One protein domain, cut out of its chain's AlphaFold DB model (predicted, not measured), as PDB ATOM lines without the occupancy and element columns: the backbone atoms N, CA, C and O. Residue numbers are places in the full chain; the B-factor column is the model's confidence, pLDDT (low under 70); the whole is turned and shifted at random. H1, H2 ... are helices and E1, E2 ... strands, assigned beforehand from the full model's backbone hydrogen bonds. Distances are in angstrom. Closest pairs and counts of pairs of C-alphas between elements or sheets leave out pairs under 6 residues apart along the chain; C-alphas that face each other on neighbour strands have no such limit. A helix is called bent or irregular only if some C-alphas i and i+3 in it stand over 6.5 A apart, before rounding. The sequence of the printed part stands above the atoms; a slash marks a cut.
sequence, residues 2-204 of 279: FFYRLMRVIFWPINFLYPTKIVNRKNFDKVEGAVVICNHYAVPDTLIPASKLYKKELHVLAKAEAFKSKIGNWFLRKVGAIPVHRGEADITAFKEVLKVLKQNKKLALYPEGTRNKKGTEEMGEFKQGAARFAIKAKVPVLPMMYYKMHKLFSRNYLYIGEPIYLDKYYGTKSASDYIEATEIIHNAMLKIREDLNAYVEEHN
ATOM      1  N   PHE A   2     163.768 169.132 155.864       56.16
ATOM      2  CA  PHE A   2     164.834 168.105 155.922       56.16
ATOM      3  C   PHE A   2     165.213 167.660 157.350       56.16
ATOM      4  O   PHE A   2     165.187 166.471 157.657       56.16
ATOM      5  N   PHE A   3     165.428 168.618 158.258       63.19
ATOM      6  CA  PHE A   3     165.702 168.343 159.675       63.19
ATOM      7  C   PHE A   3     164.607 167.484 160.341       63.19
ATOM      8  O   PHE A   3     164.904 166.596 161.129       63.19
ATOM      9  N   TYR A   4     163.340 167.673 159.958       62.28
ATOM     10  CA  TYR A   4     162.195 166.932 160.502       62.28
ATOM     11  C   TYR A   4     162.149 165.472 160.031       62.28
ATOM     12  O   TYR A   4     161.773 164.591 160.803       62.28
ATOM     13  N   ARG A   5     162.545 165.198 158.779       64.19
ATOM     14  CA  ARG A   5     162.702 163.820 158.279       64.19
ATOM     15  C   ARG A   5     163.854 163.127 159.002       64.19
ATOM     16  O   ARG A   5     163.681 161.997 159.441       64.19
ATOM     17  N   LEU A   6     164.965 163.836 159.212       70.31
ATOM     18  CA  LEU A   6     166.114 163.327 159.958       70.31
ATOM     19  C   LEU A   6     165.763 163.025 161.424       70.31
ATOM     20  O   LEU A   6     166.045 161.933 161.906       70.31
ATOM     21  N   MET A   7     165.068 163.937 162.113       69.56
ATOM     22  CA  MET A   7     164.589 163.706 163.481       69.56
ATOM     23  C   MET A   7     163.628 162.518 163.551       69.56
ATOM     24  O   MET A   7     163.732 161.709 164.465       69.56
ATOM     25  N   ARG A   8     162.728 162.350 162.574       67.94
ATOM     26  CA  ARG A   8     161.827 161.188 162.543       67.94
ATOM     27  C   ARG A   8     162.594 159.869 162.447       67.94
ATOM     28  O   ARG A   8     162.189 158.921 163.106       67.94
ATOM     29  N   VAL A   9     163.684 159.820 161.678       72.62
ATOM     30  CA  VAL A   9     164.567 158.643 161.588       72.62
ATOM     31  C   VAL A   9     165.329 158.432 162.899       72.62
ATOM     32  O   VAL A   9     165.341 157.322 163.417       72.62
ATOM     33  N   ILE A  10     165.876 159.494 163.496       74.88
ATOM     34  CA  ILE A  10     166.615 159.420 164.770       74.88
ATOM     35  C   ILE A  10     165.715 158.982 165.934       74.88
ATOM     36  O   ILE A  10     166.140 158.209 166.788       74.88
ATOM     37  N   PHE A  11     164.461 159.437 165.969       75.00
ATOM     38  CA  PHE A  11     163.491 159.062 167.002       75.00
ATOM     39  C   PHE A  11     162.707 157.781 166.673       75.00
ATOM     40  O   PHE A  11     161.956 157.294 167.522       75.00
ATOM     41  N   TRP A  12     162.858 157.210 165.474       80.56
ATOM     42  CA  TRP A  12     162.171 155.976 165.083       80.56
ATOM     43  C   TRP A  12     162.483 154.792 166.017       80.56
ATOM     44  O   TRP A  12     161.523 154.174 166.488       80.56
ATOM     45  N   PRO A  13     163.751 154.530 166.411       84.56
ATOM     46  CA  PRO A  13     164.069 153.480 167.375       84.56
ATOM     47  C   PRO A  13     163.360 153.692 168.712       84.56
ATOM     48  O   PRO A  13     162.817 152.752 169.273       84.56
ATOM     49  N   ILE A  14     163.276 154.933 169.204       83.25
ATOM     50  CA  ILE A  14     162.585 155.243 170.467       83.25
ATOM     51  C   ILE A  14     161.099 154.889 170.373       83.25
ATOM     52  O   ILE A  14     160.542 154.320 171.308       83.25
ATOM     53  N   ASN A  15     160.459 155.171 169.240       83.00
ATOM     54  CA  ASN A  15     159.049 154.842 169.032       83.00
ATOM     55  C   ASN A  15     158.792 153.335 168.918       83.00
ATOM     56  O   ASN A  15     157.714 152.882 169.309       83.00
ATOM     57  N   PHE A  16     159.766 152.581 168.405       87.19
ATOM     58  CA  PHE A  16     159.732 151.122 168.345       87.19
ATOM     59  C   PHE A  16     159.975 150.485 169.721       87.19
ATOM     60  O   PHE A  16     159.210 149.626 170.154       87.19
ATOM     61  N   LEU A  17     160.991 150.959 170.445       89.81
ATOM     62  CA  LEU A  17     161.344 150.497 171.788       89.81
ATOM     63  C   LEU A  17     160.279 150.863 172.832       89.81
ATOM     64  O   LEU A  17     160.078 150.120 173.790       89.81
ATOM     65  N   TYR A  18     159.578 151.984 172.650       90.62
ATOM     66  CA  TYR A  18     158.553 152.485 173.567       90.62
ATOM     67  C   TYR A  18     157.249 152.798 172.812       90.62
ATOM     68  O   TYR A  18     156.917 153.965 172.559       90.62
ATOM     69  N   PRO A  19     156.472 151.768 172.434       91.44
ATOM     70  CA  PRO A  19     155.253 151.962 171.661       91.44
ATOM     71  C   PRO A  19     154.167 152.673 172.485       91.44
ATOM     72  O   PRO A  19     153.450 152.068 173.273       91.44
ATOM     73  N   THR A  20     154.004 153.977 172.276       93.69
ATOM     74  CA  THR A  20     152.969 154.787 172.958       93.69
ATOM     75  C   THR A  20     151.756 155.088 172.068       93.69
ATOM     76  O   THR A  20     151.924 155.652 170.981       93.69
ATOM     77  N   LYS A  21     150.537 154.781 172.529       94.62
ATOM     78  CA  LYS A  21     149.283 155.255 171.915       94.62
ATOM     79  C   LYS A  21     148.946 156.641 172.468       94.62
ATOM     80  O   LYS A  21     148.920 156.815 173.681       94.62
ATOM     81  N   ILE A  22     148.689 157.608 171.589       94.88
ATOM     82  CA  ILE A  22     148.236 158.946 171.989       94.88
ATOM     83  C   ILE A  22     146.712 158.954 171.981       94.88
ATOM     84  O   ILE A  22     146.104 158.646 170.956       94.88
ATOM     85  N   VAL A  23     146.119 159.303 173.113       96.50
ATOM     86  CA  VAL A  23     144.673 159.461 173.287       96.50
ATOM     87  C   VAL A  23     144.360 160.954 173.266       96.50
ATOM     88  O   VAL A  23     145.129 161.754 173.795       96.50
ATOM     89  N   ASN A  24     143.262 161.341 172.612       96.06
ATOM     90  CA  ASN A  24     142.814 162.736 172.507       96.06
ATOM     91  C   ASN A  24     143.825 163.707 171.877       96.06
ATOM     92  O   ASN A  24     143.907 164.877 172.245       96.06
ATOM     93  N   ARG A  25     144.542 163.264 170.833       93.69
ATOM     94  CA  ARG A  25     145.476 164.113 170.065       93.69
ATOM     95  C   ARG A  25     144.868 165.458 169.625       93.69
ATOM     96  O   ARG A  25     145.569 166.466 169.627       93.69
ATOM     97  N   LYS A  26     143.563 165.488 169.324       93.88
ATOM     98  CA  LYS A  26     142.803 166.704 168.981       93.88
ATOM     99  C   LYS A  26     143.002 167.855 169.981       93.88
ATOM    100  O   LYS A  26     143.060 169.008 169.572       93.88
ATOM    101  N   ASN A  27     143.189 167.553 171.268       95.00
ATOM    102  CA  ASN A  27     143.384 168.565 172.307       95.00
ATOM    103  C   ASN A  27     144.748 169.249 172.228       95.00
ATOM    104  O   ASN A  27     144.871 170.427 172.549       95.00
ATOM    105  N   PHE A  28     145.757 168.543 171.727       92.75
ATOM    106  CA  PHE A  28     147.054 169.132 171.413       92.75
ATOM    107  C   PHE A  28     147.003 169.984 170.142       92.75
ATOM    108  O   PHE A  28     147.635 171.040 170.053       92.75
ATOM    109  N   ASP A  29     146.244 169.516 169.152       90.44
ATOM    110  CA  ASP A  29     146.174 170.140 167.835       90.44
ATOM    111  C   ASP A  29     145.252 171.373 167.799       90.44
ATOM    112  O   ASP A  29     145.451 172.227 166.939       90.44
ATOM    113  N   LYS A  30     144.327 171.544 168.751       91.19
ATOM    114  CA  LYS A  30     143.447 172.727 168.817       91.19
ATOM    115  C   LYS A  30     144.079 173.984 169.425       91.19
ATOM    116  O   LYS A  30     143.577 175.073 169.199       91.19
ATOM    117  N   VAL A  31     145.180 173.850 170.171       91.88
ATOM    118  CA  VAL A  31     145.921 174.996 170.736       91.88
ATOM    119  C   VAL A  31     147.228 175.214 169.980       91.88
ATOM    120  O   VAL A  31     147.888 174.250 169.575       91.88
ATOM    121  N   GLU A  32     147.627 176.465 169.769       89.25
ATOM    122  CA  GLU A  32     148.908 176.817 169.136       89.25
ATOM    123  C   GLU A  32     150.033 176.879 170.169       89.25
ATOM    124  O   GLU A  32     150.902 176.003 170.156       89.25
ATOM    125  N   GLY A  33     149.943 177.806 171.125       92.94
ATOM    126  CA  GLY A  33     150.838 177.915 172.277       92.94
ATOM    127  C   GLY A  33     150.213 177.341 173.543       92.94
ATOM    128  O   GLY A  33     149.011 177.469 173.756       92.94
ATOM    129  N   ALA A  34     151.016 176.675 174.369       95.75
ATOM    130  CA  ALA A  34     150.563 176.147 175.653       95.75
ATOM    131  C   ALA A  34     151.739 175.820 176.574       95.75
ATOM    132  O   ALA A  34     152.804 175.388 176.116       95.75
ATOM    133  N   VAL A  35     151.505 175.922 177.878       96.62
ATOM    134  CA  VAL A  35     152.332 175.231 178.870       96.62
ATOM    135  C   VAL A  35     151.842 173.790 178.951       96.62
ATOM    136  O   VAL A  35     150.814 173.498 179.550       96.62
ATOM    137  N   VAL A  36     152.555 172.882 178.305       95.62
ATOM    138  CA  VAL A  36     152.245 171.455 178.313       95.62
ATOM    139  C   VAL A  36     152.799 170.847 179.597       95.62
ATOM    140  O   VAL A  36     154.000 170.930 179.840       95.62
ATOM    141  N   ILE A  37     151.957 170.222 180.413       95.44
ATOM    142  CA  ILE A  37     152.400 169.545 181.639       95.44
ATOM    143  C   ILE A  37     152.234 168.038 181.521       95.44
ATOM    144  O   ILE A  37     151.343 167.567 180.820       95.44
ATOM    145  N   CYS A  38     153.094 167.277 182.189       93.94
ATOM    146  CA  CYS A  38     152.988 165.823 182.251       93.94
ATOM    147  C   CYS A  38     153.524 165.294 183.584       93.94
ATOM    148  O   CYS A  38     154.332 165.961 184.230       93.94
ATOM    149  N   ASN A  39     153.114 164.092 183.982       91.88
ATOM    150  CA  ASN A  39     153.832 163.327 185.001       91.88
ATOM    151  C   ASN A  39     155.204 162.876 184.471       91.88
ATOM    152  O   ASN A  39     155.378 162.701 183.260       91.88
ATOM    153  N   HIS A  40     156.179 162.699 185.370       85.69
ATOM    154  CA  HIS A  40     157.560 162.382 184.996       85.69
ATOM    155  C   HIS A  40     158.058 161.080 185.635       85.69
ATOM    156  O   HIS A  40     158.427 161.055 186.803       85.69
ATOM    157  N   TYR A  41     158.155 160.007 184.858       81.88
ATOM    158  CA  TYR A  41     158.789 158.744 185.230       81.88
ATOM    159  C   TYR A  41     160.251 158.651 184.771       81.88
ATOM    160  O   TYR A  41     161.128 158.240 185.536       81.88
ATOM    161  N   ALA A  42     160.551 159.010 183.520       78.50
ATOM    162  CA  ALA A  42     161.845 158.721 182.906       78.50
ATOM    163  C   ALA A  42     162.216 159.687 181.765       78.50
ATOM    164  O   ALA A  42     161.454 160.541 181.339       78.50
ATOM    165  N   VAL A  43     163.442 159.559 181.246       75.75
ATOM    166  CA  VAL A  43     163.919 160.373 180.109       75.75
ATOM    167  C   VAL A  43     163.033 160.247 178.849       75.75
ATOM    168  O   VAL A  43     162.814 161.271 178.197       75.75
ATOM    169  N   PRO A  44     162.486 159.060 178.489       80.00
ATOM    170  CA  PRO A  44     161.607 158.917 177.327       80.00
ATOM    171  C   PRO A  44     160.350 159.793 177.360       80.00
ATOM    172  O   PRO A  44     159.830 160.113 176.289       80.00
ATOM    173  N   ASP A  45     159.907 160.233 178.540       79.19
ATOM    174  CA  ASP A  45     158.699 161.043 178.715       79.19
ATOM    175  C   ASP A  45     158.734 162.326 177.888       79.19
ATOM    176  O   ASP A  45     157.700 162.744 177.375       79.19
ATOM    177  N   THR A  46     159.925 162.912 177.714       78.75
ATOM    178  CA  THR A  46     160.147 164.123 176.912       78.75
ATOM    179  C   THR A  46     160.383 163.792 175.436       78.75
ATOM    180  O   THR A  46     159.958 164.532 174.551       78.75
ATOM    181  N   LEU A  47     161.052 162.672 175.144       79.69
ATOM    182  CA  LEU A  47     161.448 162.302 173.779       79.69
ATOM    183  C   LEU A  47     160.269 161.788 172.945       79.69
ATOM    184  O   LEU A  47     160.210 162.014 171.736       79.69
ATOM    185  N   ILE A  48     159.310 161.101 173.568       83.69
ATOM    186  CA  ILE A  48     158.150 160.537 172.868       83.69
ATOM    187  C   ILE A  48     157.182 161.634 172.382       83.69
ATOM    188  O   ILE A  48     156.829 161.607 171.201       83.69
ATOM    189  N   PRO A  49     156.775 162.631 173.191       80.62
ATOM    190  CA  PRO A  49     155.959 163.749 172.729       80.62
ATOM    191  C   PRO A  49     156.737 164.596 171.729       80.62
ATOM    192  O   PRO A  49     156.194 164.945 170.682       80.62
ATOM    193  N   ALA A  50     158.031 164.830 171.981       77.44
ATOM    194  CA  ALA A  50     158.896 165.509 171.027       77.44
ATOM    195  C   ALA A  50     158.971 164.777 169.679       77.44
ATOM    196  O   ALA A  50     159.095 165.438 168.663       77.44
ATOM    197  N   SER A  51     158.835 163.448 169.611       76.38
ATOM    198  CA  SER A  51     158.839 162.737 168.324       76.38
ATOM    199  C   SER A  51     157.450 162.604 167.679       76.38
ATOM    200  O   SER A  51     157.324 162.713 166.456       76.38
ATOM    201  N   LYS A  52     156.389 162.389 168.470       78.00
ATOM    202  CA  LYS A  52     155.029 162.084 167.971       78.00
ATOM    203  C   LYS A  52     154.114 163.303 167.830       78.00
ATOM    204  O   LYS A  52     153.205 163.298 166.989       78.00
ATOM    205  N   LEU A  53     154.352 164.342 168.629       77.06
ATOM    206  CA  LEU A  53     153.592 165.599 168.667       77.06
ATOM    207  C   LEU A  53     154.388 166.781 168.080       77.06
ATOM    208  O   LEU A  53     153.975 167.933 168.166       77.06
ATOM    209  N   TYR A  54     155.498 166.485 167.396       66.00
ATOM    210  CA  TYR A  54     156.500 167.436 166.900       66.00
ATOM    211  C   TYR A  54     156.010 168.501 165.903       66.00
ATOM    212  O   TYR A  54     156.762 169.400 165.540       66.00
ATOM    213  N   LYS A  55     154.760 168.424 165.428       59.41
ATOM    214  CA  LYS A  55     154.225 169.359 164.425       59.41
ATOM    215  C   LYS A  55     154.126 170.810 164.935       59.41
ATOM    216  O   LYS A  55     153.886 171.684 164.115       59.41
ATOM    217  N   LYS A  56     154.304 171.068 166.242       58.50
ATOM    218  CA  LYS A  56     154.066 172.377 166.885       58.50
ATOM    219  C   LYS A  56     155.185 172.857 167.829       58.50
ATOM    220  O   LYS A  56     154.877 173.308 168.925       58.50
ATOM    221  N   GLU A  57     156.455 172.723 167.424       72.88
ATOM    222  CA  GLU A  57     157.629 173.280 168.139       72.88
ATOM    223  C   GLU A  57     157.552 173.109 169.670       72.88
ATOM    224  O   GLU A  57     157.438 174.075 170.419       72.88
ATOM    225  N   LEU A  58     157.537 171.858 170.140       83.69
ATOM    226  CA  LEU A  58     157.507 171.564 171.572       83.69
ATOM    227  C   LEU A  58     158.886 171.833 172.186       83.69
ATOM    228  O   LEU A  58     159.801 171.025 172.038       83.69
ATOM    229  N   HIS A  59     159.020 172.958 172.876       89.00
ATOM    230  CA  HIS A  59     160.197 173.304 173.662       89.00
ATOM    231  C   HIS A  59     160.210 172.539 174.985       89.00
ATOM    232  O   HIS A  59     159.165 172.152 175.505       89.00
ATOM    233  N   VAL A  60     161.397 172.322 175.545       87.88
ATOM    234  CA  VAL A  60     161.591 171.558 176.789       87.88
ATOM    235  C   VAL A  60     162.646 172.243 177.647       87.88
ATOM    236  O   VAL A  60     163.569 172.852 177.115       87.88
ATOM    237  N   LEU A  61     162.559 172.116 178.969       87.38
ATOM    238  CA  LEU A  61     163.655 172.528 179.852       87.38
ATOM    239  C   LEU A  61     164.655 171.382 180.031       87.38
ATOM    240  O   LEU A  61     164.275 170.273 180.419       87.38
ATOM    241  N   ALA A  62     165.938 171.646 179.797       84.19
ATOM    242  CA  ALA A  62     167.014 170.675 179.977       84.19
ATOM    243  C   ALA A  62     168.113 171.238 180.883       84.19
ATOM    244  O   ALA A  62     168.377 172.436 180.894       84.19
ATOM    245  N   LYS A  63     168.757 170.363 181.664       85.00
ATOM    246  CA  LYS A  63     169.828 170.763 182.589       85.00
ATOM    247  C   LYS A  63     170.950 171.457 181.804       85.00
ATOM    248  O   LYS A  63     171.376 170.910 180.786       85.00
ATOM    249  N   ALA A  64     171.436 172.608 182.268       85.75
ATOM    250  CA  ALA A  64     172.483 173.369 181.577       85.75
ATOM    251  C   ALA A  64     173.740 172.524 181.276       85.75
ATOM    252  O   ALA A  64     174.358 172.666 180.222       85.75
ATOM    253  N   GLU A  65     174.077 171.558 182.134       85.06
ATOM    254  CA  GLU A  65     175.211 170.651 181.932       85.06
ATOM    255  C   GLU A  65     175.064 169.748 180.701       85.06
ATOM    256  O   GLU A  65     176.074 169.345 180.126       85.06
ATOM    257  N   ALA A  66     173.837 169.479 180.245       82.06
ATOM    258  CA  ALA A  66     173.599 168.721 179.018       82.06
ATOM    259  C   ALA A  66     174.052 169.487 177.757       82.06
ATOM    260  O   ALA A  66     174.286 168.873 176.715       82.06
ATOM    261  N   PHE A  67     174.236 170.809 177.856       86.88
ATOM    262  CA  PHE A  67     174.711 171.674 176.773       86.88
ATOM    263  C   PHE A  67     176.239 171.853 176.763       86.88
ATOM    264  O   PHE A  67     176.752 172.594 175.930       86.88
ATOM    265  N   LYS A  68     177.000 171.196 177.656       88.00
ATOM    266  CA  LYS A  68     178.467 171.367 177.713       88.00
ATOM    267  C   LYS A  68     179.197 170.788 176.496       88.00
ATOM    268  O   LYS A  68     180.219 171.325 176.083       88.00
ATOM    269  N   SER A  69     178.694 169.700 175.907       88.94
ATOM    270  CA  SER A  69     179.308 169.110 174.713       88.94
ATOM    271  C   SER A  69     178.869 169.856 173.450       88.94
ATOM    272  O   SER A  69     177.699 170.207 173.310       88.94
ATOM    273  N   LYS A  70     179.779 170.071 172.488       84.19
ATOM    274  CA  LYS A  70     179.455 170.767 171.222       84.19
ATOM    275  C   LYS A  70     178.300 170.088 170.470       84.19
ATOM    276  O   LYS A  70     177.385 170.763 170.006       84.19
ATOM    277  N   ILE A  71     178.319 168.754 170.415       83.31
ATOM    278  CA  ILE A  71     177.285 167.937 169.763       83.31
ATOM    279  C   ILE A  71     175.963 168.010 170.539       83.31
ATOM    280  O   ILE A  71     174.915 168.252 169.939       83.31
ATOM    281  N   GLY A  72     176.001 167.857 171.869       78.69
ATOM    282  CA  GLY A  72     174.813 167.929 172.721       78.69
ATOM    283  C   GLY A  72     174.157 169.305 172.682       78.69
ATOM    284  O   GLY A  72     172.950 169.396 172.490       78.69
ATOM    285  N   ASN A  73     174.947 170.376 172.756       85.00
ATOM    286  CA  ASN A  73     174.482 171.756 172.622       85.00
ATOM    287  C   ASN A  73     173.772 171.988 171.284       85.00
ATOM    288  O   ASN A  73     172.647 172.485 171.252       85.00
ATOM    289  N   TRP A  74     174.415 171.598 170.179       82.62
ATOM    290  CA  TRP A  74     173.837 171.735 168.846       82.62
ATOM    291  C   TRP A  74     172.510 170.974 168.737       82.62
ATOM    292  O   TRP A  74     171.508 171.548 168.310       82.62
ATOM    293  N   PHE A  75     172.476 169.717 169.188       80.25
ATOM    294  CA  PHE A  75     171.276 168.884 169.142       80.25
ATOM    295  C   PHE A  75     170.143 169.452 170.005       80.25
ATOM    296  O   PHE A  75     169.036 169.655 169.510       80.25
ATOM    297  N   LEU A  76     170.426 169.765 171.273       82.75
ATOM    298  CA  LEU A  76     169.451 170.283 172.232       82.75
ATOM    299  C   LEU A  76     168.841 171.606 171.761       82.75
ATOM    300  O   LEU A  76     167.621 171.761 171.786       82.75
ATOM    301  N   ARG A  77     169.655 172.527 171.235       83.19
ATOM    302  CA  ARG A  77     169.141 173.778 170.655       83.19
ATOM    303  C   ARG A  77     168.276 173.530 169.423       83.19
ATOM    304  O   ARG A  77     167.246 174.180 169.265       83.19
ATOM    305  N   LYS A  78     168.650 172.577 168.566       78.38
ATOM    306  CA  LYS A  78     167.871 172.230 167.368       78.38
ATOM    307  C   LYS A  78     166.521 171.588 167.687       78.38
ATOM    308  O   LYS A  78     165.577 171.783 166.925       78.38
ATOM    309  N   VAL A  79     166.402 170.871 168.805       74.88
ATOM    310  CA  VAL A  79     165.116 170.329 169.281       74.88
ATOM    311  C   VAL A  79     164.333 171.306 170.168       74.88
ATOM    312  O   VAL A  79     163.287 170.935 170.689       74.88
ATOM    313  N   GLY A  80     164.801 172.551 170.325       80.81
ATOM    314  CA  GLY A  80     164.098 173.590 171.083       80.81
ATOM    315  C   GLY A  80     164.273 173.498 172.603       80.81
ATOM    316  O   GLY A  80     163.465 174.058 173.342       80.81
ATOM    317  N   ALA A  81     165.302 172.808 173.095       85.94
ATOM    318  CA  ALA A  81     165.574 172.753 174.525       85.94
ATOM    319  C   ALA A  81     166.146 174.084 175.045       85.94
ATOM    320  O   ALA A  81     167.048 174.667 174.441       85.94
ATOM    321  N   ILE A  82     165.638 174.518 176.193       88.69
ATOM    322  CA  ILE A  82     166.066 175.706 176.933       88.69
ATOM    323  C   ILE A  82     166.929 175.233 178.115       88.69
ATOM    324  O   ILE A  82     166.475 174.368 178.878       88.69
ATOM    325  N   PRO A  83     168.169 175.730 178.264       88.31
ATOM    326  CA  PRO A  83     169.015 175.387 179.400       88.31
ATOM    327  C   PRO A  83     168.431 175.963 180.693       88.31
ATOM    328  O   PRO A  83     167.953 177.091 180.712       88.31
ATOM    329  N   VAL A  84     168.482 175.185 181.774       86.56
ATOM    330  CA  VAL A  84     168.094 175.649 183.109       86.56
ATOM    331  C   VAL A  84     169.099 175.201 184.164       86.56
ATOM    332  O   VAL A  84     169.495 174.024 184.212       86.56
ATOM    333  N   HIS A  85     169.483 176.135 185.029       82.75
ATOM    334  CA  HIS A  85     170.235 175.878 186.250       82.75
ATOM    335  C   HIS A  85     169.263 175.491 187.370       82.75
ATOM    336  O   HIS A  85     168.357 176.236 187.729       82.75
ATOM    337  N   ARG A  86     169.398 174.265 187.889       71.50
ATOM    338  CA  ARG A  86     168.553 173.768 188.987       71.50
ATOM    339  C   ARG A  86     169.214 174.096 190.321       71.50
ATOM    340  O   ARG A  86     170.408 173.863 190.456       71.50
ATOM    341  N   GLY A  87     168.424 174.535 191.297       66.88
ATOM    342  CA  GLY A  87     168.895 174.886 192.643       66.88
ATOM    343  C   GLY A  87     168.822 176.384 192.936       66.88
ATOM    344  O   GLY A  87     168.701 176.759 194.092       66.88
ATOM    345  N   GLU A  88     168.780 177.220 191.897       67.25
ATOM    346  CA  GLU A  88     168.694 178.678 192.004       67.25
ATOM    347  C   GLU A  88     167.586 179.237 191.102       67.25
ATOM    348  O   GLU A  88     167.081 178.562 190.198       67.25
ATOM    349  N   ALA A  89     167.186 180.485 191.355       72.75
ATOM    350  CA  ALA A  89     166.248 181.202 190.502       72.75
ATOM    351  C   ALA A  89     166.927 181.602 189.178       72.75
ATOM    352  O   ALA A  89     167.600 182.626 189.086       72.75
ATOM    353  N   ASP A  90     166.715 180.808 188.131       82.44
ATOM    354  CA  ASP A  90     167.256 181.077 186.797       82.44
ATOM    355  C   ASP A  90     166.373 182.076 186.022       82.44
ATOM    356  O   ASP A  90     165.468 181.717 185.258       82.44
ATOM    357  N   ILE A  91     166.620 183.369 186.253       85.62
ATOM    358  CA  ILE A  91     165.894 184.478 185.606       85.62
ATOM    359  C   ILE A  91     166.056 184.428 184.079       85.62
ATOM    360  O   ILE A  91     165.136 184.805 183.343       85.62
ATOM    361  N   THR A  92     167.206 183.965 183.590       87.75
ATOM    362  CA  THR A  92     167.491 183.867 182.155       87.75
ATOM    363  C   THR A  92     166.606 182.807 181.512       87.75
ATOM    364  O   THR A  92     165.865 183.128 180.579       87.75
ATOM    365  N   ALA A  93     166.576 181.592 182.068       88.69
ATOM    366  CA  ALA A  93     165.677 180.533 181.609       88.69
ATOM    367  C   ALA A  93     164.207 180.969 181.687       88.69
ATOM    368  O   ALA A  93     163.424 180.717 180.768       88.69
ATOM    369  N   PHE A  94     163.828 181.694 182.744       90.06
ATOM    370  CA  PHE A  94     162.476 182.230 182.894       90.06
ATOM    371  C   PHE A  94     162.091 183.191 181.755       90.06
ATOM    372  O   PHE A  94     161.002 183.083 181.185       90.06
ATOM    373  N   LYS A  95     162.984 184.120 181.386       91.81
ATOM    374  CA  LYS A  95     162.769 185.050 180.264       91.81
ATOM    375  C   LYS A  95     162.703 184.321 178.921       91.81
ATOM    376  O   LYS A  95     161.844 184.654 178.104       91.81
ATOM    377  N   GLU A  96     163.566 183.329 178.697       92.25
ATOM    378  CA  GLU A  96     163.557 182.522 177.469       92.25
ATOM    379  C   GLU A  96     162.255 181.735 177.313       92.25
ATOM    380  O   GLU A  96     161.643 181.762 176.243       92.25
ATOM    381  N   VAL A  97     161.775 181.117 178.394       93.81
ATOM    382  CA  VAL A  97     160.472 180.446 178.421       93.81
ATOM    383  C   VAL A  97     159.350 181.406 178.035       93.81
ATOM    384  O   VAL A  97     158.554 181.095 177.149       93.81
ATOM    385  N   LEU A  98     159.283 182.583 178.664       94.81
ATOM    386  CA  LEU A  98     158.234 183.553 178.347       94.81
ATOM    387  C   LEU A  98     158.315 184.034 176.897       94.81
ATOM    388  O   LEU A  98     157.275 184.225 176.272       94.81
ATOM    389  N   LYS A  99     159.523 184.211 176.350       94.06
ATOM    390  CA  LYS A  99     159.715 184.564 174.938       94.06
ATOM    391  C   LYS A  99     159.133 183.491 174.017       94.06
ATOM    392  O   LYS A  99     158.410 183.833 173.088       94.06
ATOM    393  N   VAL A 100     159.417 182.219 174.292       92.88
ATOM    394  CA  VAL A 100     158.900 181.078 173.519       92.88
ATOM    395  C   VAL A 100     157.375 181.001 173.598       92.88
ATOM    396  O   VAL A 100     156.711 180.903 172.568       92.88
ATOM    397  N   LEU A 101     156.803 181.107 174.797       94.31
ATOM    398  CA  LEU A 101     155.352 181.028 174.980       94.31
ATOM    399  C   LEU A 101     154.616 182.205 174.321       94.31
ATOM    400  O   LEU A 101     153.593 181.993 173.678       94.31
ATOM    401  N   LYS A 102     155.167 183.425 174.393       93.81
ATOM    402  CA  LYS A 102     154.621 184.615 173.707       93.81
ATOM    403  C   LYS A 102     154.702 184.542 172.179       93.81
ATOM    404  O   LYS A 102     154.041 185.317 171.503       93.81
ATOM    405  N   GLN A 103     155.501 183.628 171.634       92.75
ATOM    406  CA  GLN A 103     155.542 183.312 170.203       92.75
ATOM    407  C   GLN A 103     154.541 182.206 169.824       92.75
ATOM    408  O   GLN A 103     154.694 181.585 168.776       92.75
ATOM    409  N   ASN A 104     153.549 181.925 170.679       90.38
ATOM    410  CA  ASN A 104     152.554 180.863 170.504       90.38
ATOM    411  C   ASN A 104     153.166 179.468 170.318       90.38
ATOM    412  O   ASN A 104     152.591 178.601 169.660       90.38
ATOM    413  N   LYS A 105     154.330 179.224 170.927       91.81
ATOM    414  CA  LYS A 105     154.966 177.903 170.939       91.81
ATOM    415  C   LYS A 105     154.575 177.125 172.188       91.81
ATOM    416  O   LYS A 105     154.108 177.688 173.181       91.81
ATOM    417  N   LYS A 106     154.766 175.808 172.154       92.81
ATOM    418  CA  LYS A 106     154.497 174.938 173.304       92.81
ATOM    419  C   LYS A 106     155.749 174.734 174.140       92.81
ATOM    420  O   LYS A 106     156.826 174.546 173.587       92.81
ATOM    421  N   LEU A 107     155.591 174.678 175.456       93.25
ATOM    422  CA  LEU A 107     156.658 174.316 176.388       93.25
ATOM    423  C   LEU A 107     156.222 173.135 177.246       93.25
ATOM    424  O   LEU A 107     155.243 173.255 177.974       93.25
ATOM    425  N   ALA A 108     156.964 172.034 177.208       92.12
ATOM    426  CA  ALA A 108     156.781 170.916 178.122       92.12
ATOM    427  C   ALA A 108     157.466 171.172 179.470       92.12
ATOM    428  O   ALA A 108     158.660 171.489 179.529       92.12
ATOM    429  N   LEU A 109     156.711 170.971 180.547       91.06
ATOM    430  CA  LEU A 109     157.141 171.062 181.936       91.06
ATOM    431  C   LEU A 109     156.636 169.860 182.736       91.06
ATOM    432  O   LEU A 109     155.627 169.239 182.412       91.06
ATOM    433  N   TYR A 110     157.332 169.579 183.830       91.31
ATOM    434  CA  TYR A 110     156.948 168.560 184.797       91.31
ATOM    435  C   TYR A 110     156.708 169.273 186.128       91.31
ATOM    436  O   TYR A 110     157.681 169.751 186.723       91.31
ATOM    437  N   PRO A 111     155.445 169.439 186.560       89.38
ATOM    438  CA  PRO A 111     155.094 170.359 187.638       89.38
ATOM    439  C   PRO A 111     155.678 169.943 188.995       89.38
ATOM    440  O   PRO A 111     156.039 170.812 189.778       89.38
ATOM    441  N   GLU A 112     155.912 168.649 189.230       85.69
ATOM    442  CA  GLU A 112     156.608 168.131 190.424       85.69
ATOM    443  C   GLU A 112     158.093 168.558 190.488       85.69
ATOM    444  O   GLU A 112     158.747 168.539 191.532       85.69
ATOM    445  N   GLY A 113     158.690 168.923 189.347       79.56
ATOM    446  CA  GLY A 113     160.101 169.310 189.234       79.56
ATOM    447  C   GLY A 113     161.113 168.177 189.467       79.56
ATOM    448  O   GLY A 113     162.321 168.400 189.330       79.56
ATOM    449  N   THR A 114     160.652 166.968 189.787       77.94
ATOM    450  CA  THR A 114     161.465 165.761 189.965       77.94
ATOM    451  C   THR A 114     160.848 164.576 189.216       77.94
ATOM    452  O   THR A 114     159.830 164.721 188.549       77.94
ATOM    453  N   ARG A 115     161.532 163.425 189.223       81.69
ATOM    454  CA  ARG A 115     161.047 162.191 188.586       81.69
ATOM    455  C   ARG A 115     160.470 161.269 189.645       81.69
ATOM    456  O   ARG A 115     161.186 160.938 190.593       81.69
ATOM    457  N   ASN A 116     159.285 160.735 189.395       82.62
ATOM    458  CA  ASN A 116     158.747 159.581 190.089       82.62
ATOM    459  C   ASN A 116     159.487 158.308 189.635       82.62
ATOM    460  O   ASN A 116     159.054 157.567 188.757       82.62
ATOM    461  N   LYS A 117     160.660 158.062 190.231       77.44
ATOM    462  CA  LYS A 117     161.496 156.886 189.924       77.44
ATOM    463  C   LYS A 117     160.894 155.575 190.427       77.44
ATOM    464  O   LYS A 117     161.295 154.512 189.962       77.44
ATOM    465  N   LYS A 118     159.991 155.660 191.404       76.00
ATOM    466  CA  LYS A 118     159.299 154.504 191.961       76.00
ATOM    467  C   LYS A 118     158.231 154.008 190.980       76.00
ATOM    468  O   LYS A 118     157.971 152.817 190.939       76.00
ATOM    469  N   GLY A 119     157.679 154.874 190.130       75.56
ATOM    470  CA  GLY A 119     156.633 154.500 189.179       75.56
ATOM    471  C   GLY A 119     155.248 154.417 189.818       75.56
ATOM    472  O   GLY A 119     154.397 153.693 189.305       75.56
ATOM    473  N   THR A 120     155.035 155.134 190.928       76.94
ATOM    474  CA  THR A 120     153.727 155.224 191.584       76.94
ATOM    475  C   THR A 120     152.748 156.039 190.728       76.94
ATOM    476  O   THR A 120     153.134 156.767 189.807       76.94
ATOM    477  N   GLU A 121     151.453 155.897 191.003       82.69
ATOM    478  CA  GLU A 121     150.425 156.755 190.392       82.69
ATOM    479  C   GLU A 121     150.228 158.069 191.153       82.69
ATOM    480  O   GLU A 121     149.611 158.993 190.629       82.69
ATOM    481  N   GLU A 122     150.775 158.156 192.364       82.88
ATOM    482  CA  GLU A 122     150.719 159.341 193.208       82.88
ATOM    483  C   GLU A 122     151.555 160.465 192.599       82.88
ATOM    484  O   GLU A 122     152.726 160.286 192.245       82.88
ATOM    485  N   MET A 123     150.918 161.624 192.467       83.88
ATOM    486  CA  MET A 123     151.550 162.858 192.027       83.88
ATOM    487  C   MET A 123     152.051 163.598 193.267       83.88
ATOM    488  O   MET A 123     151.310 163.755 194.235       83.88
ATOM    489  N   GLY A 124     153.312 164.032 193.247       84.06
ATOM    490  CA  GLY A 124     153.859 164.870 194.313       84.06
ATOM    491  C   GLY A 124     153.321 166.305 194.279       84.06
ATOM    492  O   GLY A 124     152.534 166.678 193.412       84.06
ATOM    493  N   GLU A 125     153.815 167.135 195.196       87.94
ATOM    494  CA  GLU A 125     153.484 168.561 195.249       87.94
ATOM    495  C   GLU A 125     153.876 169.287 193.950       87.94
ATOM    496  O   GLU A 125     154.975 169.113 193.406       87.94
ATOM    497  N   PHE A 126     152.974 170.131 193.448       92.25
ATOM    498  CA  PHE A 126     153.205 170.893 192.229       92.25
ATOM    499  C   PHE A 126     153.898 172.216 192.526       92.25
ATOM    500  O   PHE A 126     153.427 173.051 193.293       92.25
ATOM    501  N   LYS A 127     154.985 172.470 191.802       91.38
ATOM    502  CA  LYS A 127     155.620 173.782 191.776       91.38
ATOM    503  C   LYS A 127     154.780 174.751 190.951       91.38
ATOM    504  O   LYS A 127     154.316 174.434 189.857       91.38
ATOM    505  N   GLN A 128     154.743 176.007 191.388       92.56
ATOM    506  CA  GLN A 128     153.989 177.089 190.739       92.56
ATOM    507  C   GLN A 128     154.501 177.498 189.345       92.56
ATOM    508  O   GLN A 128     153.928 178.380 188.705       92.56
ATOM    509  N   GLY A 129     155.606 176.921 188.857       91.19
ATOM    510  CA  GLY A 129     156.236 177.323 187.596       91.19
ATOM    511  C   GLY A 129     155.277 177.253 186.405       91.19
ATOM    512  O   GLY A 129     155.199 178.207 185.633       91.19
ATOM    513  N   ALA A 130     154.499 176.172 186.293       94.44
ATOM    514  CA  ALA A 130     153.539 175.997 185.205       94.44
ATOM    515  C   ALA A 130     152.458 177.094 185.204       94.44
ATOM    516  O   ALA A 130     152.257 177.747 184.179       94.44
ATOM    517  N   ALA A 131     151.841 177.353 186.364       96.12
ATOM    518  CA  ALA A 131     150.850 178.415 186.534       96.12
ATOM    519  C   ALA A 131     151.446 179.797 186.218       96.12
ATOM    520  O   ALA A 131     150.888 180.550 185.420       96.12
ATOM    521  N   ARG A 132     152.629 180.112 186.765       95.19
ATOM    522  CA  ARG A 132     153.322 181.392 186.530       95.19
ATOM    523  C   ARG A 132     153.589 181.648 185.052       95.19
ATOM    524  O   ARG A 132     153.387 182.769 184.584       95.19
ATOM    525  N   PHE A 133     154.054 180.634 184.325       95.94
ATOM    526  CA  PHE A 133     154.321 180.760 182.896       95.94
ATOM    527  C   PHE A 133     153.040 180.938 182.084       95.94
ATOM    528  O   PHE A 133     152.985 181.853 181.263       95.94
ATOM    529  N   ALA A 134     152.012 180.131 182.349       97.06
ATOM    530  CA  ALA A 134     150.729 180.215 181.655       97.06
ATOM    531  C   ALA A 134     150.064 181.587 181.849       97.06
ATOM    532  O   ALA A 134     149.693 182.241 180.875       97.06
ATOM    533  N   ILE A 135     150.022 182.075 183.091       97.25
ATOM    534  CA  ILE A 135     149.439 183.373 183.453       97.25
ATOM    535  C   ILE A 135     150.207 184.538 182.812       97.25
ATOM    536  O   ILE A 135     149.609 185.425 182.204       97.25
ATOM    537  N   LYS A 136     151.544 184.555 182.915       95.81
ATOM    538  CA  LYS A 136     152.359 185.664 182.381       95.81
ATOM    539  C   LYS A 136     152.436 185.684 180.857       95.81
ATOM    540  O   LYS A 136     152.620 186.758 180.283       95.81
ATOM    541  N   ALA A 137     152.361 184.523 180.212       96.12
ATOM    542  CA  ALA A 137     152.355 184.427 178.757       96.12
ATOM    543  C   ALA A 137     150.945 184.485 178.153       96.12
ATOM    544  O   ALA A 137     150.845 184.618 176.939       96.12
ATOM    545  N   LYS A 138     149.889 184.442 178.980       96.81
ATOM    546  CA  LYS A 138     148.482 184.388 178.559       96.81
ATOM    547  C   LYS A 138     148.198 183.228 177.598       96.81
ATOM    548  O   LYS A 138     147.603 183.402 176.540       96.81
ATOM    549  N   VAL A 139     148.686 182.043 177.960       96.88
ATOM    550  CA  VAL A 139     148.497 180.797 177.203       96.88
ATOM    551  C   VAL A 139     147.850 179.741 178.101       96.88
ATOM    552  O   VAL A 139     148.049 179.786 179.319       96.88
ATOM    553  N   PRO A 140     147.103 178.774 177.542       97.69
ATOM    554  CA  PRO A 140     146.523 177.702 178.336       97.69
ATOM    555  C   PRO A 140     147.590 176.741 178.872       97.69
ATOM    556  O   PRO A 140     148.690 176.599 178.318       97.69
ATOM    557  N   VAL A 141     147.227 176.019 179.928       98.00
ATOM    558  CA  VAL A 141     147.939 174.821 180.379       98.00
ATOM    559  C   VAL A 141     147.331 173.613 179.672       98.00
ATOM    560  O   VAL A 141     146.122 173.418 179.712       98.00
ATOM    561  N   LEU A 142     148.150 172.795 179.012       97.38
ATOM    562  CA  LEU A 142     147.703 171.572 178.346       97.38
ATOM    563  C   LEU A 142     148.199 170.345 179.123       97.38
ATOM    564  O   LEU A 142     149.373 169.980 178.995       97.38
ATOM    565  N   PRO A 143     147.339 169.698 179.918       97.12
ATOM    566  CA  PRO A 143     147.731 168.537 180.693       97.12
ATOM    567  C   PRO A 143     147.839 167.269 179.842       97.12
ATOM    568  O   PRO A 143     146.992 166.969 178.997       97.12
ATOM    569  N   MET A 144     148.892 166.501 180.092       96.38
ATOM    570  CA  MET A 144     149.110 165.169 179.547       96.38
ATOM    571  C   MET A 144     149.441 164.190 180.670       96.38
ATOM    572  O   MET A 144     149.952 164.581 181.716       96.38
ATOM    573  N   MET A 145     149.184 162.906 180.450       95.25
ATOM    574  CA  MET A 145     149.463 161.873 181.444       95.25
ATOM    575  C   MET A 145     149.918 160.581 180.777       95.25
ATOM    576  O   MET A 145     149.236 160.048 179.897       95.25
ATOM    577  N   TYR A 146     151.052 160.051 181.223       95.56
ATOM    578  CA  TYR A 146     151.441 158.674 180.958       95.56
ATOM    579  C   TYR A 146     150.767 157.731 181.940       95.56
ATOM    580  O   TYR A 146     150.839 157.932 183.155       95.56
ATOM    581  N   TYR A 147     150.192 156.655 181.402       94.75
ATOM    582  CA  TYR A 147     149.496 155.648 182.201       94.75
ATOM    583  C   TYR A 147     150.437 154.988 183.206       94.75
ATOM    584  O   TYR A 147     150.138 154.923 184.389       94.75
ATOM    585  N   LYS A 148     151.613 154.566 182.738       92.06
ATOM    586  CA  LYS A 148     152.609 153.877 183.560       92.06
ATOM    587  C   LYS A 148     154.030 154.254 183.170       92.06
ATOM    588  O   LYS A 148     154.258 154.803 182.090       92.06
ATOM    589  N   MET A 149     155.000 153.856 183.988       90.38
ATOM    590  CA  MET A 149     156.414 153.941 183.628       90.38
ATOM    591  C   MET A 149     156.714 153.162 182.334       90.38
ATOM    592  O   MET A 149     156.214 152.052 182.107       90.38
ATOM    593  N   HIS A 150     157.557 153.741 181.478       89.56
ATOM    594  CA  HIS A 150     157.973 153.117 180.227       89.56
ATOM    595  C   HIS A 150     158.745 151.812 180.469       89.56
ATOM    596  O   HIS A 150     159.664 151.752 181.281       89.56
ATOM    597  N   LYS A 151     158.382 150.769 179.717       89.00
ATOM    598  CA  LYS A 151     159.077 149.475 179.673       89.00
ATOM    599  C   LYS A 151     159.381 149.140 178.217       89.00
ATOM    600  O   LYS A 151     158.547 149.410 177.351       89.00
ATOM    601  N   LEU A 152     160.549 148.555 177.965       90.25
ATOM    602  CA  LEU A 152     160.984 148.190 176.618       90.25
ATOM    603  C   LEU A 152     159.960 147.253 175.962       90.25
ATOM    604  O   LEU A 152     159.482 146.315 176.601       90.25
ATOM    605  N   PHE A 153     159.585 147.550 174.719       90.56
ATOM    606  CA  PHE A 153     158.603 146.821 173.905       90.56
ATOM    607  C   PHE A 153     157.190 146.708 174.504       90.56
ATOM    608  O   PHE A 153     156.314 146.057 173.937       90.56
ATOM    609  N   SER A 154     156.916 147.373 175.628       90.06
ATOM    610  CA  SER A 154     155.589 147.395 176.231       90.06
ATOM    611  C   SER A 154     154.811 148.601 175.739       90.06
ATOM    612  O   SER A 154     155.253 149.741 175.885       90.06
ATOM    613  N   ARG A 155     153.573 148.364 175.294       92.12
ATOM    614  CA  ARG A 155     152.657 149.459 174.974       92.12
ATOM    615  C   ARG A 155     152.374 150.331 176.200       92.12
ATOM    616  O   ARG A 155     152.188 149.809 177.304       92.12
ATOM    617  N   ASN A 156     152.348 151.642 175.980       94.38
ATOM    618  CA  ASN A 156     151.941 152.658 176.947       94.38
ATOM    619  C   ASN A 156     150.887 153.591 176.329       94.38
ATOM    620  O   ASN A 156     150.681 153.580 175.110       94.38
ATOM    621  N   TYR A 157     150.240 154.401 177.159       95.50
ATOM    622  CA  TYR A 157     149.240 155.379 176.746       95.50
ATOM    623  C   TYR A 157     149.663 156.760 177.232       95.50
ATOM    624  O   TYR A 157     150.090 156.903 178.376       95.50
ATOM    625  N   LEU A 158     149.566 157.742 176.339       96.19
ATOM    626  CA  LEU A 158     149.704 159.160 176.639       96.19
ATOM    627  C   LEU A 158     148.340 159.806 176.412       96.19
ATOM    628  O   LEU A 158     147.906 159.932 175.262       96.19
ATOM    629  N   TYR A 159     147.662 160.163 177.495       97.12
ATOM    630  CA  TYR A 159     146.388 160.871 177.450       97.12
ATOM    631  C   TYR A 159     146.629 162.370 177.380       97.12
ATOM    632  O   TYR A 159     147.501 162.870 178.086       97.12
ATOM    633  N   ILE A 160     145.873 163.078 176.545       97.00
ATOM    634  CA  ILE A 160     145.926 164.539 176.446       97.00
ATOM    635  C   ILE A 160     144.576 165.095 176.893       97.00
ATOM    636  O   ILE A 160     143.553 164.876 176.239       97.00
ATOM    637  N   GLY A 161     144.572 165.793 178.024       97.25
ATOM    638  CA  GLY A 161     143.372 166.405 178.576       97.25
ATOM    639  C   GLY A 161     142.944 167.663 177.831       97.25
ATOM    640  O   GLY A 161     143.571 168.095 176.862       97.25
ATOM    641  N   GLU A 162     141.841 168.241 178.286       97.56
ATOM    642  CA  GLU A 162     141.356 169.529 177.802       97.56
ATOM    643  C   GLU A 162     142.310 170.666 178.224       97.56
ATOM    644  O   GLU A 162     142.855 170.616 179.329       97.56
ATOM    645  N   PRO A 163     142.545 171.689 177.377       97.44
ATOM    646  CA  PRO A 163     143.305 172.867 177.770       97.44
ATOM    647  C   PRO A 163     142.609 173.603 178.912       97.44
ATOM    648  O   PRO A 163     141.407 173.856 178.863       97.44
ATOM    649  N   ILE A 164     143.394 173.986 179.909       97.94
ATOM    650  CA  ILE A 164     142.961 174.744 181.074       97.94
ATOM    651  C   ILE A 164     143.341 176.196 180.829       97.94
ATOM    652  O   ILE A 164     144.524 176.520 180.683       97.94
ATOM    653  N   TYR A 165     142.344 177.067 180.790       97.50
ATOM    654  CA  TYR A 165     142.566 178.498 180.678       97.50
ATOM    655  C   TYR A 165     142.536 179.140 182.065       97.50
ATOM    656  O   TYR A 165     141.738 178.773 182.924       97.50
ATOM    657  N   LEU A 166     143.468 180.062 182.296       97.19
ATOM    658  CA  LEU A 166     143.693 180.723 183.585       97.19
ATOM    659  C   LEU A 166     143.420 182.229 183.475       97.19
ATOM    660  O   LEU A 166     144.073 183.020 184.156       97.19
ATOM    661  N   ASP A 167     142.486 182.631 182.605       96.19
ATOM    662  CA  ASP A 167     142.225 184.038 182.264       96.19
ATOM    663  C   ASP A 167     141.893 184.881 183.498       96.19
ATOM    664  O   ASP A 167     142.356 186.016 183.604       96.19
ATOM    665  N   LYS A 168     141.185 184.286 184.472       97.00
ATOM    666  CA  LYS A 168     140.860 184.886 185.781       97.00
ATOM    667  C   LYS A 168     142.094 185.460 186.491       97.00
ATOM    668  O   LYS A 168     141.978 186.452 187.200       97.00
ATOM    669  N   TYR A 169     143.266 184.858 186.298       96.75
ATOM    670  CA  TYR A 169     144.497 185.220 187.005       96.75
ATOM    671  C   TYR A 169     145.447 186.078 186.159       96.75
ATOM    672  O   TYR A 169     146.555 186.406 186.596       96.75
ATOM    673  N   TYR A 170     145.077 186.445 184.929       95.00
ATOM    674  CA  TYR A 170     145.952 187.225 184.055       95.00
ATOM    675  C   TYR A 170     146.262 188.604 184.641       95.00
ATOM    676  O   TYR A 170     145.381 189.376 184.995       95.00
ATOM    677  N   GLY A 171     147.557 188.925 184.716       92.25
ATOM    678  CA  GLY A 171     148.036 190.174 185.316       92.25
ATOM    679  C   GLY A 171     148.189 190.133 186.838       92.25
ATOM    680  O   GLY A 171     148.673 191.117 187.401       92.25
ATOM    681  N   THR A 172     147.866 189.014 187.498       93.94
ATOM    682  CA  THR A 172     148.013 188.916 188.953       93.94
ATOM    683  C   THR A 172     149.462 189.083 189.418       93.94
ATOM    684  O   THR A 172     150.430 188.595 188.809       93.94
ATOM    685  N   LYS A 173     149.602 189.772 190.550       91.00
ATOM    686  CA  LYS A 173     150.832 189.862 191.341       91.00
ATOM    687  C   LYS A 173     150.712 189.115 192.674       91.00
ATOM    688  O   LYS A 173     151.711 189.030 193.384       91.00
ATOM    689  N   SER A 174     149.532 188.589 193.005       94.06
ATOM    690  CA  SER A 174     149.287 187.935 194.286       94.06
ATOM    691  C   SER A 174     149.890 186.534 194.321       94.06
ATOM    692  O   SER A 174     149.776 185.770 193.363       94.06
ATOM    693  N   ALA A 175     150.522 186.181 195.441       92.94
ATOM    694  CA  ALA A 175     151.022 184.830 195.666       92.94
ATOM    695  C   ALA A 175     149.879 183.810 195.810       92.94
ATOM    696  O   ALA A 175     150.019 182.695 195.307       92.94
ATOM    697  N   SER A 176     148.756 184.202 196.428       95.00
ATOM    698  CA  SER A 176     147.567 183.352 196.603       95.00
ATOM    699  C   SER A 176     147.017 182.868 195.266       95.00
ATOM    700  O   SER A 176     146.733 181.691 195.100       95.00
ATOM    701  N   ASP A 177     146.965 183.757 194.279       96.38
ATOM    702  CA  ASP A 177     146.409 183.465 192.960       96.38
ATOM    703  C   ASP A 177     147.246 182.420 192.218       96.38
ATOM    704  O   ASP A 177     146.713 181.562 191.517       96.38
ATOM    705  N   TYR A 178     148.574 182.449 192.385       95.69
ATOM    706  CA  TYR A 178     149.440 181.413 191.825       95.69
ATOM    707  C   TYR A 178     149.257 180.065 192.528       95.69
ATOM    708  O   TYR A 178     149.435 179.037 191.874       95.69
ATOM    709  N   ILE A 179     148.927 180.055 193.823       96.25
ATOM    710  CA  ILE A 179     148.615 178.828 194.569       96.25
ATOM    711  C   ILE A 179     147.291 178.252 194.061       96.25
ATOM    712  O   ILE A 179     147.289 177.127 193.571       96.25
ATOM    713  N   GLU A 180     146.223 179.052 194.030       97.00
ATOM    714  CA  GLU A 180     144.895 178.646 193.540       97.00
ATOM    715  C   GLU A 180     144.963 178.138 192.088       97.00
ATOM    716  O   GLU A 180     144.475 177.057 191.759       97.00
ATOM    717  N   ALA A 181     145.667 178.855 191.204       97.38
ATOM    718  CA  ALA A 181     145.878 178.407 189.829       97.38
ATOM    719  C   ALA A 181     146.669 177.087 189.748       97.38
ATOM    720  O   ALA A 181     146.429 176.274 188.854       97.38
ATOM    721  N   THR A 182     147.615 176.861 190.663       96.94
ATOM    722  CA  THR A 182     148.375 175.604 190.731       96.94
ATOM    723  C   THR A 182     147.500 174.453 191.224       96.94
ATOM    724  O   THR A 182     147.596 173.355 190.675       96.94
ATOM    725  N   GLU A 183     146.602 174.696 192.178       96.62
ATOM    726  CA  GLU A 183     145.621 173.713 192.652       96.62
ATOM    727  C   GLU A 183     144.634 173.312 191.552       96.62
ATOM    728  O   GLU A 183     144.382 172.124 191.356       96.62
ATOM    729  N   ILE A 184     144.149 174.270 190.753       97.56
ATOM    730  CA  ILE A 184     143.309 173.980 189.577       97.56
ATOM    731  C   ILE A 184     144.039 173.039 188.612       97.56
ATOM    732  O   ILE A 184     143.473 172.045 188.147       97.56
ATOM    733  N   ILE A 185     145.309 173.331 188.322       97.31
ATOM    734  CA  ILE A 185     146.145 172.490 187.457       97.31
ATOM    735  C   ILE A 185     146.330 171.091 188.063       97.31
ATOM    736  O   ILE A 185     146.260 170.093 187.341       97.31
ATOM    737  N   HIS A 186     146.577 171.012 189.369       96.31
ATOM    738  CA  HIS A 186     146.757 169.753 190.086       96.31
ATOM    739  C   HIS A 186     145.494 168.884 190.022       96.31
ATOM    740  O   HIS A 186     145.557 167.738 189.577       96.31
ATOM    741  N   ASN A 187     144.332 169.452 190.340       96.31
ATOM    742  CA  ASN A 187     143.049 168.749 190.298       96.31
ATOM    743  C   ASN A 187     142.705 168.266 188.881       96.31
ATOM    744  O   ASN A 187     142.207 167.155 188.702       96.31
ATOM    745  N   ALA A 188     143.037 169.049 187.852       96.75
ATOM    746  CA  ALA A 188     142.867 168.615 186.469       96.75
ATOM    747  C   ALA A 188     143.772 167.423 186.105       96.75
ATOM    748  O   ALA A 188     143.348 166.533 185.366       96.75
ATOM    749  N   MET A 189     145.001 167.369 186.631       95.88
ATOM    750  CA  MET A 189     145.890 166.216 186.450       95.88
ATOM    751  C   MET A 189     145.353 164.965 187.155       95.88
ATOM    752  O   MET A 189     145.418 163.882 186.569       95.88
ATOM    753  N   LEU A 190     144.778 165.101 188.355       95.38
ATOM    754  CA  LEU A 190     144.110 163.994 189.052       95.38
ATOM    755  C   LEU A 190     142.907 163.472 188.257       95.38
ATOM    756  O   LEU A 190     142.802 162.273 188.014       95.38
ATOM    757  N   LYS A 191     142.070 164.367 187.731       96.25
ATOM    758  CA  LYS A 191     140.948 163.973 186.871       96.25
ATOM    759  C   LYS A 191     141.409 163.222 185.617       96.25
ATOM    760  O   LYS A 191     140.858 162.191 185.256       96.25
ATOM    761  N   ILE A 192     142.470 163.693 184.959       96.50
ATOM    762  CA  ILE A 192     143.013 163.018 183.768       96.50
ATOM    763  C   ILE A 192     143.591 161.643 184.102       96.50
ATOM    764  O   ILE A 192     143.556 160.749 183.255       96.50
ATOM    765  N   ARG A 193     144.135 161.455 185.310       95.56
ATOM    766  CA  ARG A 193     144.552 160.133 185.787       95.56
ATOM    767  C   ARG A 193     143.355 159.181 185.832       95.56
ATOM    768  O   ARG A 193     143.471 158.075 185.307       95.56
ATOM    769  N   GLU A 194     142.230 159.610 186.393       96.00
ATOM    770  CA  GLU A 194     140.993 158.819 186.446       96.00
ATOM    771  C   GLU A 194     140.467 158.491 185.041       96.00
ATOM    772  O   GLU A 194     140.269 157.316 184.718       96.00
ATOM    773  N   ASP A 195     140.354 159.499 184.171       97.25
ATOM    774  CA  ASP A 195     139.900 159.333 182.783       97.25
ATOM    775  C   ASP A 195     140.793 158.354 182.002       97.25
ATOM    776  O   ASP A 195     140.318 157.492 181.256       97.25
ATOM    777  N   LEU A 196     142.115 158.468 182.168       97.12
ATOM    778  CA  LEU A 196     143.070 157.577 181.517       97.12
ATOM    779  C   LEU A 196     142.974 156.148 182.067       97.12
ATOM    780  O   LEU A 196     143.075 155.196 181.287       97.12
ATOM    781  N   ASN A 197     142.776 155.982 183.374       96.25
ATOM    782  CA  ASN A 197     142.585 154.670 183.982       96.25
ATOM    783  C   ASN A 197     141.335 153.987 183.411       96.25
ATOM    784  O   ASN A 197     141.436 152.855 182.930       96.25
ATOM    785  N   ALA A 198     140.207 154.703 183.348       97.25
ATOM    786  CA  ALA A 198     138.971 154.208 182.743       97.25
ATOM    787  C   ALA A 198     139.166 153.842 181.259       97.25
ATOM    788  O   ALA A 198     138.831 152.734 180.833       97.25
ATOM    789  N   TYR A 199     139.815 154.720 180.485       97.62
ATOM    790  CA  TYR A 199     140.105 154.474 179.071       97.62
ATOM    791  C   TYR A 199     140.932 153.197 178.854       97.62
ATOM    792  O   TYR A 199     140.655 152.414 177.940       97.62
ATOM    793  N   VAL A 200     141.977 152.976 179.661       96.94
ATOM    794  CA  VAL A 200     142.844 151.794 179.520       96.94
ATOM    795  C   VAL A 200     142.137 150.523 179.982       96.94
ATOM    796  O   VAL A 200     142.358 149.473 179.375       96.94
ATOM    797  N   GLU A 201     141.284 150.594 181.002       96.69
ATOM    798  CA  GLU A 201     140.455 149.464 181.435       96.69
ATOM    799  C   GLU A 201     139.507 148.995 180.333       96.69
ATOM    800  O   GLU A 201     139.463 147.799 180.041       96.69
ATOM    801  N   GLU A 202     138.844 149.933 179.663       97.38
ATOM    802  CA  GLU A 202     137.944 149.652 178.544       97.38
ATOM    803  C   GLU A 202     138.702 149.109 177.318       97.38
ATOM    804  O   GLU A 202     138.347 148.081 176.743       97.38
ATOM    805  N   HIS A 203     139.795 149.767 176.918       97.00
ATOM    806  CA  HIS A 203     140.450 149.490 175.633       97.00
ATOM    807  C   HIS A 203     141.567 148.439 175.708       97.00
ATOM    808  O   HIS A 203     142.043 147.959 174.673       97.00
ATOM    809  N   ASN A 204     142.078 148.134 176.902       96.19
ATOM    810  CA  ASN A 204     143.129 147.140 177.118       96.19
ATOM    811  C   ASN A 204     143.080 146.562 178.547       96.19
ATOM    812  O   ASN A 204     144.019 146.742 179.336       96.19
TER     813      ASN A 204
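What this domain is: This is residues 2 to 204 of the 279 residues of the protein "1-acyl-sn-glycerol-3-phosphate acyltransferase" of Acidaminococcus sp. CAG:917 (UniProt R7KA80). A strongly twisted sheet of seven strands curls round helix H3 on one face, while H6, H7 and the long H8 cover the other face, making three layers, with helices on both faces of the sheet. H1 packs on H3, H4 and H5 sit by the edge strand E4, and H8 crosses slantwise over E6 and E7. The printed part has 203 residues with eight named helices and seven named strands, in the order H1 E1 H2 E2 H3 E3 H4 H5 E4 H6 E5 H7 E6 E7 H8; the sheet, mixed, runs E1 E7 E6 E2 E5 E3 E4. The class is mixed, helices and strands; the whole is compact, with a radius of gyration of the C-alphas of 16.5 A and spans of 47 by 46 by 32 A.

How they stand to each other: H1, residues 2 to 17, is not on the sheet; it touches H3, residues 44 to 52, at a steep tilt of 49 degrees, opposite ways, the closest C-alphas being those of Phe 11 and Ser 51, 6.1 A apart. The edge strand E1, residues 20 to 23, is the parallel neighbour of E7, residues 156 to 160; N 21 and O 156, 2.9 A apart, are within hydrogen-bond range. H2, residues 25 to 29, is on the sheet at a height of 8.2 A. E2, residues 34 to 37, is the parallel neighbour of E6, residues 141 to 146, with N 142 and O 35 at 2.8 A, and of E5, residues 106 to 109, with N 36 and O 107 at 2.7 A. E3, residues 58 to 63, is the parallel neighbour of E5, with N 59 and O 106 at 2.8 A, and of the edge strand E4, residues 81 to 84, with N 82 and O 60 at 2.8 A. The closest C-alphas of H3 and E3 are those of Ala 50 and Leu 58, at 6.2 A. H4, residues 64 to 67, only grazes the sheet and touches H5, residues 70 to 78, only at the corner, Phe 67 and Asn 73 having the closest C-alphas, 4.2 A apart. H5 lies over E4 at a height of 9.4 A. H6, residues 91 to 102, touches H7, residues 129 to 137, with residues 97 to 102 alone, at a steep tilt of 54 degrees, the same way; the closest C-alphas, of Lys 102 and Ala 137, are 5.5 A apart. H7 lies over E2 at a height of 9.1 A, along the strands at 5 degrees on the local plane. E6 and E7 form an antiparallel hairpin, with N 145 and O 159 at 2.9 A. H8, residues 175 to 203, is on the same face as H7 and the opposite face to H2, slantwise to E6 at 39 degrees on the local plane. Split strand-helix-strand units, parallel strands with another strand between them, are E2 H3 E3, E4 H6 E5 and E5 H7 E6; E3, H4 H5, E4 is an unsplit one; the four crossovers are right-handed. O i to N i+4 pairs are within range throughout H2, H5, H6, H7 and H8, in 10 of 12 in H1 and 4 of 5 in H3; H4 is too short for one.

Where its parts are: H1 begins at C-alpha 2 (164.834, 168.105, 155.922) and measures 24.0 A; it is irregular, but only just, with C-alphas 10 and 13 7.0 A apart. E3 and E6 each measure 16.5 A and H6 16.4 A. H8 measures 42.0 A, from C-alpha 175 (151.022, 184.830, 195.666) to C-alpha 203 (140.450, 149.490, 175.633).

The domain as a whole: The two C-alphas farthest apart, of Lys 70 and Glu 202, are 47.1 A apart. The printed part has no cut; the links E5 to H7 and E7 to H8 are long. Mean pLDDT of the printed part is 88.3, with residues 2 to 5, 7 to 8, 54 to 56 and 87 to 88 under 70.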